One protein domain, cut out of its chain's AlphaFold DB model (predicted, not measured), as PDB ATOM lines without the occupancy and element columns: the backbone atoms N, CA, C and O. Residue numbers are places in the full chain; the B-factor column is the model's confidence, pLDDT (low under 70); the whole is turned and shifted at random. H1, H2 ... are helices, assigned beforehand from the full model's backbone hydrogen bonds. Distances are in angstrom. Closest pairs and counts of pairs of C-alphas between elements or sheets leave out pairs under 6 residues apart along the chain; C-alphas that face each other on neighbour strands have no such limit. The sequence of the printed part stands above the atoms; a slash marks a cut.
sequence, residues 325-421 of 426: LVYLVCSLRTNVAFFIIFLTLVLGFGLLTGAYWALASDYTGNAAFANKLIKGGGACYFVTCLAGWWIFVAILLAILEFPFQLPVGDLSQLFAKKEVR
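This is residues 325 to 421 of the 426 residues of the protein "CoA_binding domain-containing protein" of Verticillium longisporum (UniProt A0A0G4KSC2). A long helical hairpin, H2 and H3, makes the body; the short H1 folds back along one part of H2, on the side away from H3, and H3 reaches beyond H2 at the hairpin's open end. From there a tail, residues 400 to 421, turns back across the open end and ends away from the hairpin, with the small H4 in it. The printed part has 97 residues with four named helices, H1, H2, H3 and H4 along the chain, and no named strand; its class is all helix. The whole is only just loose, close to extended, with a radius of gyration of the C-alphas of 18.3 A, and only just flat, spanning 59 by 39 by 13 A.

H1, residues 325 to 331, and H2, residues 336 to 361, form a helical hairpin and run opposite ways at a shallow tilt of 6 degrees. They touch, and their closest C-alphas, those of Leu 328 and Phe 342, are 4.9 A apart; H2 touches H1 with residues 338 to 346 alone. H2 and H3, residues 367 to 399, form a second helical hairpin, opposite ways at a shallow tilt of 21 degrees. They touch with 51 pairs of C-alphas within 8 A, and their closest C-alphas, those of Gly 348 and Gly 377, are 4.0 A apart. H1 and H3 are apart. H4, residues 412 to 415, is apart from H1, H2 and H3. In H1, H2 and H3 every O i to N i+4 pair is within hydrogen-bond range; H4 is too short for such a pair, and its one O i to N i+3 pair is within range.

H1 begins at C-alpha 325, at (77.669, -0.693, 123.590), and ends at Ser 331. H2, Val 336 to Ser 361, measures 37.3 A from first to last C-alpha. H3, Ala 367 to Ile 399, is the longest helix, 46.8 A, and ends at C-alpha 399, at (71.504, -9.708, 95.636). H4 runs from Ser 412 to Phe 415, where C-alpha 415 is at (69.464, 11.630, 113.185).

The two C-alphas farthest apart, those of Thr 364 and Arg 421, are 64.0 A apart. The printed part has no cut. The links H1 to H2 and H2 to H3 are tight, with 4 and 5 residues; the link H3 to H4 is long, with 12 residues, 400 to 411. The mean pLDDT of the printed part is 88.7, and the model's confidence is low, under 70, at residues 415 to 421, of which 415 belongs to H4.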
ATOM      1  N   LEU A 325      78.334  -1.947 123.238       97.31
ATOM      2  CA  LEU A 325      77.669  -0.693 123.590       97.31
ATOM      3  C   LEU A 325      78.069   0.436 122.633       97.31
ATOM      4  O   LEU A 325      77.206   1.195 122.195       97.31
ATOM      5  N   VAL A 326      79.346   0.518 122.247       96.31
ATOM      6  CA  VAL A 326      79.794   1.457 121.206       96.31
ATOM      7  C   VAL A 326      79.076   1.161 119.888       96.31
ATOM      8  O   VAL A 326      78.499   2.065 119.283       96.31
ATOM      9  N   TYR A 327      79.024  -0.108 119.475       95.00
ATOM     10  CA  TYR A 327      78.324  -0.504 118.252       95.00
ATOM     11  C   TYR A 327      76.817  -0.264 118.309       95.00
ATOM     12  O   TYR A 327      76.235   0.130 117.302       95.00
ATOM     13  N   LEU A 328      76.191  -0.414 119.477       95.19
ATOM     14  CA  LEU A 328      74.787  -0.078 119.686       95.19
ATOM     15  C   LEU A 328      74.536   1.402 119.389       95.19
ATOM     16  O   LEU A 328      73.632   1.719 118.619       95.19
ATOM     17  N   VAL A 329      75.371   2.300 119.918       92.88
ATOM     18  CA  VAL A 329      75.258   3.736 119.624       92.88
ATOM     19  C   VAL A 329      75.481   4.009 118.135       92.88
ATOM     20  O   VAL A 329      74.703   4.743 117.527       92.88
ATOM     21  N   CYS A 330      76.488   3.390 117.512       90.19
ATOM     22  CA  CYS A 330      76.735   3.539 116.074       90.19
ATOM     23  C   CYS A 330      75.570   3.017 115.212       90.19
ATOM     24  O   CYS A 330      75.245   3.614 114.184       90.19
ATOM     25  N   SER A 331      74.906   1.941 115.639       89.75
ATOM     26  CA  SER A 331      73.803   1.310 114.906       89.75
ATOM     27  C   SER A 331      72.523   2.144 114.857       89.75
ATOM     28  O   SER A 331      71.684   1.930 113.987       89.75
ATOM     29  N   LEU A 332      72.393   3.166 115.714       88.88
ATOM     30  CA  LEU A 332      71.275   4.117 115.671       88.88
ATOM     31  C   LEU A 332      71.168   4.862 114.331       88.88
ATOM     32  O   LEU A 332      70.124   5.433 114.036       88.88
ATOM     33  N   ARG A 333      72.233   4.866 113.522       84.44
ATOM     34  CA  ARG A 333      72.245   5.451 112.174       84.44
ATOM     35  C   ARG A 333      72.194   4.434 111.039       84.44
ATOM     36  O   ARG A 333      72.265   4.849 109.889       84.44
ATOM     37  N   THR A 334      72.113   3.138 111.334       84.00
ATOM     38  CA  THR A 334      72.110   2.092 110.307       84.00
ATOM     39  C   THR A 334      70.692   1.594 110.058       84.00
ATOM     40  O   THR A 334      69.996   2.120 109.196       84.00
ATOM     41  N   ASN A 335      70.233   0.599 110.812       86.12
ATOM     42  CA  ASN A 335      68.886   0.064 110.698       86.12
ATOM     43  C   ASN A 335      68.433  -0.632 111.991       86.12
ATOM     44  O   ASN A 335      69.240  -0.959 112.865       86.12
ATOM     45  N   VAL A 336      67.124  -0.860 112.106       91.31
ATOM     46  CA  VAL A 336      66.476  -1.475 113.271       91.31
ATOM     47  C   VAL A 336      67.036  -2.867 113.546       91.31
ATOM     48  O   VAL A 336      67.240  -3.217 114.706       91.31
ATOM     49  N   ALA A 337      67.323  -3.653 112.509       89.50
ATOM     50  CA  ALA A 337      67.853  -5.000 112.690       89.50
ATOM     51  C   ALA A 337      69.249  -4.991 113.351       89.50
ATOM     52  O   ALA A 337      69.463  -5.717 114.322       89.50
ATOM     53  N   PHE A 338      70.167  -4.119 112.914       88.94
ATOM     54  CA  PHE A 338      71.464  -3.922 113.576       88.94
ATOM     55  C   PHE A 338      71.306  -3.405 115.004       88.94
ATOM     56  O   PHE A 338      71.996  -3.884 115.904       88.94
ATOM     57  N   PHE A 339      70.383  -2.470 115.230       93.81
ATOM     58  CA  PHE A 339      70.103  -1.973 116.573       93.81
ATOM     59  C   PHE A 339      69.642  -3.095 117.514       93.81
ATOM     60  O   PHE A 339      70.172  -3.226 118.616       93.81
ATOM     61  N   ILE A 340      68.719  -3.955 117.071       95.25
ATOM     62  CA  ILE A 340      68.256  -5.116 117.847       95.25
ATOM     63  C   ILE A 340      69.414  -6.082 118.130       95.25
ATOM     64  O   ILE A 340      69.554  -6.545 119.265       95.25
ATOM     65  N   ILE A 341      70.261  -6.363 117.133       94.94
ATOM     66  CA  ILE A 341      71.456  -7.208 117.284       94.94
ATOM     67  C   ILE A 341      72.347  -6.668 118.403       94.94
ATOM     68  O   ILE A 341      72.607  -7.381 119.369       94.94
ATOM     69  N   PHE A 342      72.767  -5.403 118.336       96.50
ATOM     70  CA  PHE A 342      73.679  -4.859 119.343       96.50
ATOM     71  C   PHE A 342      73.019  -4.658 120.707       96.50
ATOM     72  O   PHE A 342      73.665  -4.896 121.723       96.50
ATOM     73  N   LEU A 343      71.732  -4.303 120.761       97.81
ATOM     74  CA  LEU A 343      71.002  -4.165 122.022       97.81
ATOM     75  C   LEU A 343      70.968  -5.500 122.764       97.81
ATOM     76  O   LEU A 343      71.289  -5.582 123.949       97.81
ATOM     77  N   THR A 344      70.606  -6.562 122.049       97.75
ATOM     78  CA  THR A 344      70.535  -7.907 122.620       97.75
ATOM     79  C   THR A 344      71.916  -8.473 122.933       97.75
ATOM     80  O   THR A 344      72.059  -9.150 123.946       97.75
ATOM     81  N   LEU A 345      72.958  -8.128 122.174       97.25
ATOM     82  CA  LEU A 345      74.341  -8.471 122.517       97.25
ATOM     83  C   LEU A 345      74.820  -7.776 123.796       97.25
ATOM     84  O   LEU A 345      75.424  -8.437 124.636       97.25
ATOM     85  N   VAL A 346      74.521  -6.485 123.986       98.50
ATOM     86  CA  VAL A 346      74.849  -5.756 125.225       98.50
ATOM     87  C   VAL A 346      74.172  -6.414 126.426       98.50
ATOM     88  O   VAL A 346      74.837  -6.714 127.417       98.50
ATOM     89  N   LEU A 347      72.870  -6.697 126.327       98.38
ATOM     90  CA  LEU A 347      72.136  -7.387 127.391       98.38
ATOM     91  C   LEU A 347      72.690  -8.797 127.634       98.38
ATOM     92  O   LEU A 347      72.905  -9.183 128.781       98.38
ATOM     93  N   GLY A 348      72.976  -9.546 126.568       97.50
ATOM     94  CA  GLY A 348      73.536 -10.892 126.640       97.50
ATOM     95  C   GLY A 348      74.891 -10.917 127.341       97.50
ATOM     96  O   GLY A 348      75.042 -11.594 128.358       97.50
ATOM     97  N   PHE A 349      75.856 -10.127 126.863       98.00
ATOM     98  CA  PHE A 349      77.185 -10.047 127.469       98.00
ATOM     99  C   PHE A 349      77.144  -9.491 128.893       98.00
ATOM    100  O   PHE A 349      77.893  -9.972 129.743       98.00
ATOM    101  N   GLY A 350      76.250  -8.544 129.193       98.25
ATOM    102  CA  GLY A 350      76.044  -8.045 130.553       98.25
ATOM    103  C   GLY A 350      75.531  -9.128 131.507       98.25
ATOM    104  O   GLY A 350      76.068  -9.297 132.603       98.25
ATOM    105  N   LEU A 351      74.549  -9.924 131.074       97.94
ATOM    106  CA  LEU A 351      74.029 -11.054 131.852       97.94
ATOM    107  C   LEU A 351      75.086 -12.147 132.052       97.94
ATOM    108  O   LEU A 351      75.215 -12.669 133.159       97.94
ATOM    109  N   LEU A 352      75.873 -12.468 131.019       95.81
ATOM    110  CA  LEU A 352      76.984 -13.415 131.141       95.81
ATOM    111  C   LEU A 352      78.066 -12.886 132.090       95.81
ATOM    112  O   LEU A 352      78.518 -13.625 132.958       95.81
ATOM    113  N   THR A 353      78.436 -11.609 131.989       98.25
ATOM    114  CA  THR A 353      79.386 -10.967 132.913       98.25
ATOM    115  C   THR A 353      78.914 -11.116 134.361       98.25
ATOM    116  O   THR A 353      79.663 -11.589 135.215       98.25
ATOM    117  N   GLY A 354      77.639 -10.807 134.625       97.12
ATOM    118  CA  GLY A 354      77.028 -10.994 135.942       97.12
ATOM    119  C   GLY A 354      77.027 -12.453 136.407       97.12
ATOM    120  O   GLY A 354      77.294 -12.716 137.577       97.12
ATOM    121  N   ALA A 355      76.781 -13.412 135.507       96.12
ATOM    122  CA  ALA A 355      76.847 -14.837 135.825       96.12
ATOM    123  C   ALA A 355      78.251 -15.268 136.263       96.12
ATOM    124  O   ALA A 355      78.391 -15.905 137.305       96.12
ATOM    125  N   TYR A 356      79.284 -14.900 135.501       95.12
ATOM    126  CA  TYR A 356      80.664 -15.260 135.822       95.12
ATOM    127  C   TYR A 356      81.150 -14.580 137.105       95.12
ATOM    128  O   TYR A 356      81.796 -15.223 137.925       95.12
ATOM    129  N   TRP A 357      80.774 -13.328 137.369       98.00
ATOM    130  CA  TRP A 357      81.092 -12.689 138.650       98.00
ATOM    131  C   TRP A 357      80.319 -13.277 139.835       98.00
ATOM    132  O   TRP A 357      80.884 -13.404 140.922       98.00
ATOM    133  N   ALA A 358      79.073 -13.717 139.638       94.38
ATOM    134  CA  ALA A 358      78.344 -14.460 140.661       94.38
ATOM    135  C   ALA A 358      79.053 -15.787 140.993       94.38
ATOM    136  O   ALA A 358      79.281 -16.070 142.169       94.38
ATOM    137  N   LEU A 359      79.490 -16.539 139.974       91.31
ATOM    138  CA  LEU A 359      80.295 -17.757 140.143       91.31
ATOM    139  C   LEU A 359      81.670 -17.480 140.764       91.31
ATOM    140  O   LEU A 359      82.177 -18.301 141.520       91.31
ATOM    141  N   ALA A 360      82.271 -16.322 140.485       95.56
ATOM    142  CA  ALA A 360      83.537 -15.928 141.092       95.56
ATOM    143  C   ALA A 360      83.399 -15.629 142.592       95.56
ATOM    144  O   ALA A 360      84.332 -15.876 143.354       95.56
ATOM    145  N   SER A 361      82.262 -15.068 143.016       95.06
ATOM    146  CA  SER A 361      82.005 -14.772 144.431       95.06
ATOM    147  C   SER A 361      81.726 -16.029 145.259       95.06
ATOM    148  O   SER A 361      82.289 -16.171 146.340       95.06
ATOM    149  N   ASP A 362      80.911 -16.944 144.731       91.62
ATOM    150  CA  ASP A 362      80.627 -18.252 145.319       91.62
ATOM    151  C   ASP A 362      80.169 -19.209 144.210       91.62
ATOM    152  O   ASP A 362      79.044 -19.117 143.709       91.62
ATOM    153  N   TYR A 363      81.054 -20.120 143.805       83.56
ATOM    154  CA  TYR A 363      80.813 -20.999 142.664       83.56
ATOM    155  C   TYR A 363      79.644 -21.961 142.906       83.56
ATOM    156  O   TYR A 363      78.817 -22.162 142.016       83.56
ATOM    157  N   THR A 364      79.546 -22.547 144.103       85.94
ATOM    158  CA  THR A 364      78.511 -23.537 144.429       85.94
ATOM    159  C   THR A 364      77.224 -22.867 144.895       85.94
ATOM    160  O   THR A 364      76.150 -23.225 144.409       85.94
ATOM    161  N   GLY A 365      77.309 -21.857 145.768       86.00
ATOM    162  CA  GLY A 365      76.138 -21.163 146.307       86.00
ATOM    163  C   GLY A 365      75.390 -20.334 145.264       86.00
ATOM    164  O   GLY A 365      74.157 -20.344 145.233       86.00
ATOM    165  N   ASN A 366      76.102 -19.689 144.332       90.94
ATOM    166  CA  ASN A 366      75.467 -18.887 143.282       90.94
ATOM    167  C   ASN A 366      75.195 -19.656 141.986       90.94
ATOM    168  O   ASN A 366      74.644 -19.067 141.052       90.94
ATOM    169  N   ALA A 367      75.499 -20.956 141.905       82.88
ATOM    170  CA  ALA A 367      75.323 -21.754 140.688       82.88
ATOM    171  C   ALA A 367      73.904 -21.645 140.098       82.88
ATOM    172  O   ALA A 367      73.731 -21.512 138.884       82.88
ATOM    173  N   ALA A 368      72.868 -21.663 140.943       84.56
ATOM    174  CA  ALA A 368      71.478 -21.544 140.499       84.56
ATOM    175  C   ALA A 368      71.155 -20.145 139.944       84.56
ATOM    176  O   ALA A 368      70.442 -20.018 138.946       84.56
ATOM    177  N   PHE A 369      71.679 -19.094 140.577       91.06
ATOM    178  CA  PHE A 369      71.496 -17.713 140.136       91.06
ATOM    179  C   PHE A 369      72.268 -17.433 138.842       91.06
ATOM    180  O   PHE A 369      71.681 -16.949 137.874       91.06
ATOM    181  N   ALA A 370      73.537 -17.839 138.778       88.06
ATOM    182  CA  ALA A 370      74.355 -17.760 137.575       88.06
ATOM    183  C   ALA A 370      73.695 -18.493 136.399       88.06
ATOM    184  O   ALA A 370      73.610 -17.947 135.304       88.06
ATOM    185  N   ASN A 371      73.113 -19.675 136.628       85.19
ATOM    186  CA  ASN A 371      72.351 -20.383 135.598       85.19
ATOM    187  C   ASN A 371      71.125 -19.602 135.095       85.19
ATOM    188  O   ASN A 371      70.808 -19.673 133.908       85.19
ATOM    189  N   LYS A 372      70.418 -18.857 135.957       91.19
ATOM    190  CA  LYS A 372      69.309 -17.986 135.518       91.19
ATOM    191  C   LYS A 372      69.820 -16.860 134.621       91.19
ATOM    192  O   LYS A 372      69.221 -16.610 133.578       91.19
ATOM    193  N   LEU A 373      70.936 -16.235 134.993       92.00
ATOM    194  CA  LEU A 373      71.579 -15.193 134.193       92.00
ATOM    195  C   LEU A 373      72.080 -15.733 132.845       92.00
ATOM    196  O   LEU A 373      71.797 -15.131 131.815       92.00
ATOM    197  N   ILE A 374      72.718 -16.909 132.823       89.56
ATOM    198  CA  ILE A 374      73.158 -17.586 131.591       89.56
ATOM    199  C   ILE A 374      71.966 -17.889 130.676       89.56
ATOM    200  O   ILE A 374      72.041 -17.642 129.476       89.56
ATOM    201  N   LYS A 375      70.844 -18.381 131.221       87.19
ATOM    202  CA  LYS A 375      69.612 -18.602 130.442       87.19
ATOM    203  C   LYS A 375      69.059 -17.297 129.868       87.19
ATOM    204  O   LYS A 375      68.664 -17.276 128.707       87.19
ATOM    205  N   GLY A 376      69.059 -16.221 130.658       91.25
ATOM    206  CA  GLY A 376      68.676 -14.888 130.192       91.25
ATOM    207  C   GLY A 376      69.573 -14.396 129.056       91.25
ATOM    208  O   GLY A 376      69.071 -13.984 128.015       91.25
ATOM    209  N   GLY A 377      70.894 -14.525 129.207       92.81
ATOM    210  CA  GLY A 377      71.849 -14.158 128.162       92.81
ATOM    211  C   GLY A 377      71.692 -15.001 126.896       92.81
ATOM    212  O   GLY A 377      71.690 -14.461 125.794       92.81
ATOM    213  N   GLY A 378      71.445 -16.305 127.045       87.62
ATOM    214  CA  GLY A 378      71.112 -17.194 125.932       87.62
ATOM    215  C   GLY A 378      69.839 -16.776 125.189       87.62
ATOM    216  O   GLY A 378      69.813 -16.819 123.963       87.62
ATOM    217  N   ALA A 379      68.806 -16.310 125.901       91.94
ATOM    218  CA  ALA A 379      67.600 -15.768 125.274       91.94
ATOM    219  C   ALA A 379      67.890 -14.477 124.489       91.94
ATOM    220  O   ALA A 379      67.388 -14.314 123.378       91.94
ATOM    221  N   CYS A 380      68.742 -13.589 125.012       95.75
ATOM    222  CA  CYS A 380      69.193 -12.410 124.273       95.75
ATOM    223  C   CYS A 380      69.936 -12.801 122.986       95.75
ATOM    224  O   CYS A 380      69.583 -12.315 121.913       95.75
ATOM    225  N   TYR A 381      70.891 -13.732 123.061       93.31
ATOM    226  CA  TYR A 381      71.630 -14.197 121.883       93.31
ATOM    227  C   TYR A 381      70.756 -14.936 120.872       93.31
ATOM    228  O   TYR A 381      70.996 -14.841 119.672       93.31
ATOM    229  N   PHE A 382      69.704 -15.619 121.320       92.75
ATOM    230  CA  PHE A 382      68.717 -16.193 120.412       92.75
ATOM    231  C   PHE A 382      68.033 -15.110 119.564       92.75
ATOM    232  O   PHE A 382      67.935 -15.256 118.346       92.75
ATOM    233  N   VAL A 383      67.639 -13.986 120.175       95.81
ATOM    234  CA  VAL A 383      67.091 -12.833 119.438       95.81
ATOM    235  C   VAL A 383      68.143 -12.226 118.505       95.81
ATOM    236  O   VAL A 383      67.818 -11.908 117.360       95.81
ATOM    237  N   THR A 384      69.406 -12.132 118.937       94.19
ATOM    238  CA  THR A 384      70.518 -11.710 118.072       94.19
ATOM    239  C   THR A 384      70.618 -12.591 116.823       94.19
ATOM    240  O   THR A 384      70.699 -12.073 115.710       94.19
ATOM    241  N   CYS A 385      70.569 -13.917 116.979       92.62
ATOM    242  CA  CYS A 385      70.616 -14.855 115.859       92.62
ATOM    243  C   CYS A 385      69.415 -14.699 114.921       92.62
ATOM    244  O   CYS A 385      69.606 -14.712 113.709       92.62
ATOM    245  N   LEU A 386      68.198 -14.525 115.448       94.56
ATOM    246  CA  LEU A 386      67.006 -14.301 114.620       94.56
ATOM    247  C   LEU A 386      67.118 -13.017 113.791       94.56
ATOM    248  O   LEU A 386      66.827 -13.032 112.598       94.56
ATOM    249  N   ALA A 387      67.586 -11.924 114.397       92.00
ATOM    250  CA  ALA A 387      67.824 -10.674 113.682       92.00
ATOM    251  C   ALA A 387      68.959 -10.808 112.647       92.00
ATOM    252  O   ALA A 387      68.858 -10.264 111.549       92.00
ATOM    253  N   GLY A 388      70.005 -11.585 112.948       90.25
ATOM    254  CA  GLY A 388      71.067 -11.917 111.995       90.25
ATOM    255  C   GLY A 388      70.554 -12.711 110.789       90.25
ATOM    256  O   GLY A 388      70.836 -12.344 109.651       90.25
ATOM    257  N   TRP A 389      69.737 -13.744 111.020       91.75
ATOM    258  CA  TRP A 389      69.073 -14.500 109.952       91.75
ATOM    259  C   TRP A 389      68.140 -13.624 109.117       91.75
ATOM    260  O   TRP A 389      68.093 -13.770 107.898       91.75
ATOM    261  N   TRP A 390      67.442 -12.679 109.749       93.44
ATOM    262  CA  TRP A 390      66.603 -11.713 109.045       93.44
ATOM    263  C   TRP A 390      67.412 -10.846 108.073       93.44
ATOM    264  O   TRP A 390      67.054 -10.745 106.900       93.44
ATOM    265  N   ILE A 391      68.535 -10.274 108.527       89.38
ATOM    266  CA  ILE A 391      69.439  -9.491 107.667       89.38
ATOM    267  C   ILE A 391      70.027 -10.368 106.560       89.38
ATOM    268  O   ILE A 391      70.062  -9.946 105.408       89.38
ATOM    269  N   PHE A 392      70.456 -11.586 106.885       90.81
ATOM    270  CA  PHE A 392      71.013 -12.520 105.909       90.81
ATOM    271  C   PHE A 392      70.036 -12.793 104.758       90.81
ATOM    272  O   PHE A 392      70.402 -12.643 103.593       90.81
ATOM    273  N   VAL A 393      68.777 -13.121 105.070       91.94
ATOM    274  CA  VAL A 393      67.743 -13.340 104.047       91.94
ATOM    275  C   VAL A 393      67.458 -12.049 103.277       91.94
ATOM    276  O   VAL A 393      67.363 -12.088 102.055       91.94
ATOM    277  N   ALA A 394      67.375 -10.899 103.955       89.94
ATOM    278  CA  ALA A 394      67.153  -9.612 103.295       89.94
ATOM    279  C   ALA A 394      68.265  -9.268 102.284       89.94
ATOM    280  O   ALA A 394      67.972  -8.786 101.191       89.94
ATOM    281  N   ILE A 395      69.532  -9.535 102.619       88.06
ATOM    282  CA  ILE A 395      70.672  -9.311 101.721       88.06
ATOM    283  C   ILE A 395      70.637 -10.296 100.546       88.06
ATOM    284  O   ILE A 395      70.818  -9.877  99.407       88.06
ATOM    285  N   LEU A 396      70.365 -11.583 100.789       91.69
ATOM    286  CA  LEU A 396      70.284 -12.574  99.712       91.69
ATOM    287  C   LEU A 396      69.169 -12.266  98.711       91.69
ATOM    288  O   LEU A 396      69.394 -12.369  97.508       91.69
ATOM    289  N   LEU A 397      67.989 -11.869  99.190       91.06
ATOM    290  CA  LEU A 397      66.879 -11.481  98.317       91.06
ATOM    291  C   LEU A 397      67.230 -10.253  97.468       91.06
ATOM    292  O   LEU A 397      66.902 -10.236  96.285       91.06
ATOM    293  N   ALA A 398      67.945  -9.278  98.041       87.88
ATOM    294  CA  ALA A 398      68.409  -8.104  97.308       87.88
ATOM    295  C   ALA A 398      69.453  -8.455  96.239       87.88
ATOM    296  O   ALA A 398      69.346  -7.987  95.112       87.88
ATOM    297  N   ILE A 399      70.446  -9.288  96.575       90.00
ATOM    298  CA  ILE A 399      71.504  -9.708  95.636       90.00
ATOM    299  C   ILE A 399      70.921 -10.519  94.473       90.00
ATOM    300  O   ILE A 399      71.390 -10.399  93.346       90.00
ATOM    301  N   LEU A 400      69.914 -11.351  94.746       94.88
ATOM    302  CA  LEU A 400      69.241 -12.172  93.740       94.88
ATOM    303  C   LEU A 400      68.084 -11.446  93.034       94.88
ATOM    304  O   LEU A 400      67.351 -12.087  92.283       94.88
ATOM    305  N   GLU A 401      67.903 -10.145  93.287       93.44
ATOM    306  CA  GLU A 401      66.888  -9.291  92.655       93.44
ATOM    307  C   GLU A 401      65.455  -9.863  92.733       93.44
ATOM    308  O   GLU A 401      64.672  -9.797  91.784       93.44
ATOM    309  N   PHE A 402      65.083 -10.442  93.883       92.88
ATOM    310  CA  PHE A 402      63.725 -10.948  94.090       92.88
ATOM    311  C   PHE A 402      62.679  -9.817  94.011       92.88
ATOM    312  O   PHE A 402      62.941  -8.686  94.418       92.88
ATOM    313  N   PRO A 403      61.440 -10.113  93.570       91.44
ATOM    314  CA  PRO A 403      60.391  -9.105  93.379       91.44
ATOM    315  C   PRO A 403      59.838  -8.511  94.688       91.44
ATOM    316  O   PRO A 403      58.968  -7.642  94.657       91.44
ATOM    317  N   PHE A 404      60.302  -8.985  95.842       91.56
ATOM    318  CA  PHE A 404      59.952  -8.471  97.159       91.56
ATOM    319  C   PHE A 404      61.210  -8.359  98.018       91.56
ATOM    320  O   PHE A 404      62.133  -9.159  97.888       91.56
ATOM    321  N   GLN A 405      61.210  -7.394  98.939       89.12
ATOM    322  CA  GLN A 405      62.337  -7.131  99.825       89.12
ATOM    323  C   GLN A 405      61.886  -7.129 101.284       89.12
ATOM    324  O   GLN A 405      60.863  -6.533 101.632       89.12
ATOM    325  N   LEU A 406      62.662  -7.782 102.149       90.94
ATOM    326  CA  LEU A 406      62.399  -7.761 103.585       90.94
ATOM    327  C   LEU A 406      62.830  -6.417 104.194       90.94
ATOM    328  O   LEU A 406      63.944  -5.952 103.935       90.94
ATOM    329  N   PRO A 407      61.988  -5.790 105.034       91.12
ATOM    330  CA  PRO A 407      62.334  -4.528 105.666       91.12
ATOM    331  C   PRO A 407      63.377  -4.738 106.768       91.12
ATOM    332  O   PRO A 407      63.171  -5.513 107.700       91.12
ATOM    333  N   VAL A 408      64.479  -3.991 106.698       87.25
ATOM    334  CA  VAL A 408      65.482  -3.913 107.781       87.25
ATOM    335  C   VAL A 408      65.287  -2.688 108.686       87.25
ATOM    336  O   VAL A 408      65.859  -2.636 109.772       87.25
ATOM    337  N   GLY A 409      64.444  -1.736 108.258       86.31
ATOM    338  CA  GLY A 409      64.050  -0.529 108.992       86.31
ATOM    339  C   GLY A 409      65.154   0.527 109.053       86.31
ATOM    340  O   GLY A 409      65.941   0.520 109.987       86.31
ATOM    341  N   ASP A 410      65.215   1.435 108.078       84.50
ATOM    342  CA  ASP A 410      66.220   2.509 108.037       84.50
ATOM    343  C   ASP A 410      66.044   3.496 109.208       84.50
ATOM    344  O   ASP A 410      64.972   4.073 109.395       84.50
ATOM    345  N   LEU A 411      67.105   3.684 109.998       83.00
ATOM    346  CA  LEU A 411      67.132   4.616 111.132       83.00
ATOM    347  C   LEU A 411      67.915   5.899 110.833       83.00
ATOM    348  O   LEU A 411      67.918   6.824 111.648       83.00
ATOM    349  N   SER A 412      68.563   5.993 109.670       76.69
ATOM    350  CA  SER A 412      69.418   7.125 109.304       76.69
ATOM    351  C   SER A 412      68.675   8.468 109.346       76.69
ATOM    352  O   SER A 412      69.247   9.490 109.737       76.69
ATOM    353  N   GLN A 413      67.374   8.457 109.042       75.44
ATOM    354  CA  GLN A 413      66.530   9.651 109.004       75.44
ATOM    355  C   GLN A 413      66.230  10.249 110.385       75.44
ATOM    356  O   GLN A 413      66.000  11.453 110.486       75.44
ATOM    357  N   LEU A 414      66.288   9.459 111.465       73.69
ATOM    358  CA  LEU A 414      66.015   9.949 112.824       73.69
ATOM    359  C   LEU A 414      67.104  10.895 113.351       73.69
ATOM    360  O   LEU A 414      66.861  11.672 114.270       73.69
ATOM    361  N   PHE A 415      68.300  10.849 112.757       67.19
ATOM    362  CA  PHE A 415      69.464  11.630 113.185       67.19
ATOM    363  C   PHE A 415      70.052  12.487 112.058       67.19
ATOM    364  O   PHE A 415      71.242  12.833 112.111       67.19
ATOM    365  N   ALA A 416      69.238  12.802 111.045       58.50
ATOM    366  CA  ALA A 416      69.630  13.609 109.898       58.50
ATOM    367  C   ALA A 416      70.276  14.931 110.344       58.50
ATOM    368  O   ALA A 416      69.786  15.646 111.223       58.50
ATOM    369  N   LYS A 417      71.420  15.252 109.731       54.31
ATOM    370  CA  LYS A 417      72.134  16.512 109.942       54.31
ATOM    371  C   LYS A 417      71.205  17.650 109.518       54.31
ATOM    372  O   LYS A 417      70.706  17.640 108.398       54.31
ATOM    373  N   LYS A 418      71.015  18.653 110.380       49.16
ATOM    374  CA  LYS A 418      70.448  19.941 109.964       49.16
ATOM    375  C   LYS A 418      71.325  20.435 108.810       49.16
ATOM    376  O   LYS A 418      72.521  20.637 109.030       49.16
ATOM    377  N   GLU A 419      70.782  20.541 107.598       52.81
ATOM    378  CA  GLU A 419      71.528  21.088 106.464       52.81
ATOM    379  C   GLU A 419      72.103  22.438 106.892       52.81
ATOM    380  O   GLU A 419      71.371  23.381 107.209       52.81
ATOM    381  N   VAL A 420      73.432  22.536 106.933       54.34
ATOM    382  CA  VAL A 420      74.085  23.837 106.945       54.34
ATOM    383  C   VAL A 420      73.857  24.381 105.546       54.34
ATOM    384  O   VAL A 420      74.609  24.097 104.620       54.34
ATOM    385  N   ARG A 421      72.743  25.095 105.388       47.31
ATOM    386  CA  ARG A 421      72.420  25.885 104.207       47.31
ATOM    387  C   ARG A 421      73.607  26.807 103.959       47.31
ATOM    388  O   ARG A 421      73.760  27.810 104.658       47.31
TER     389      ARG A 421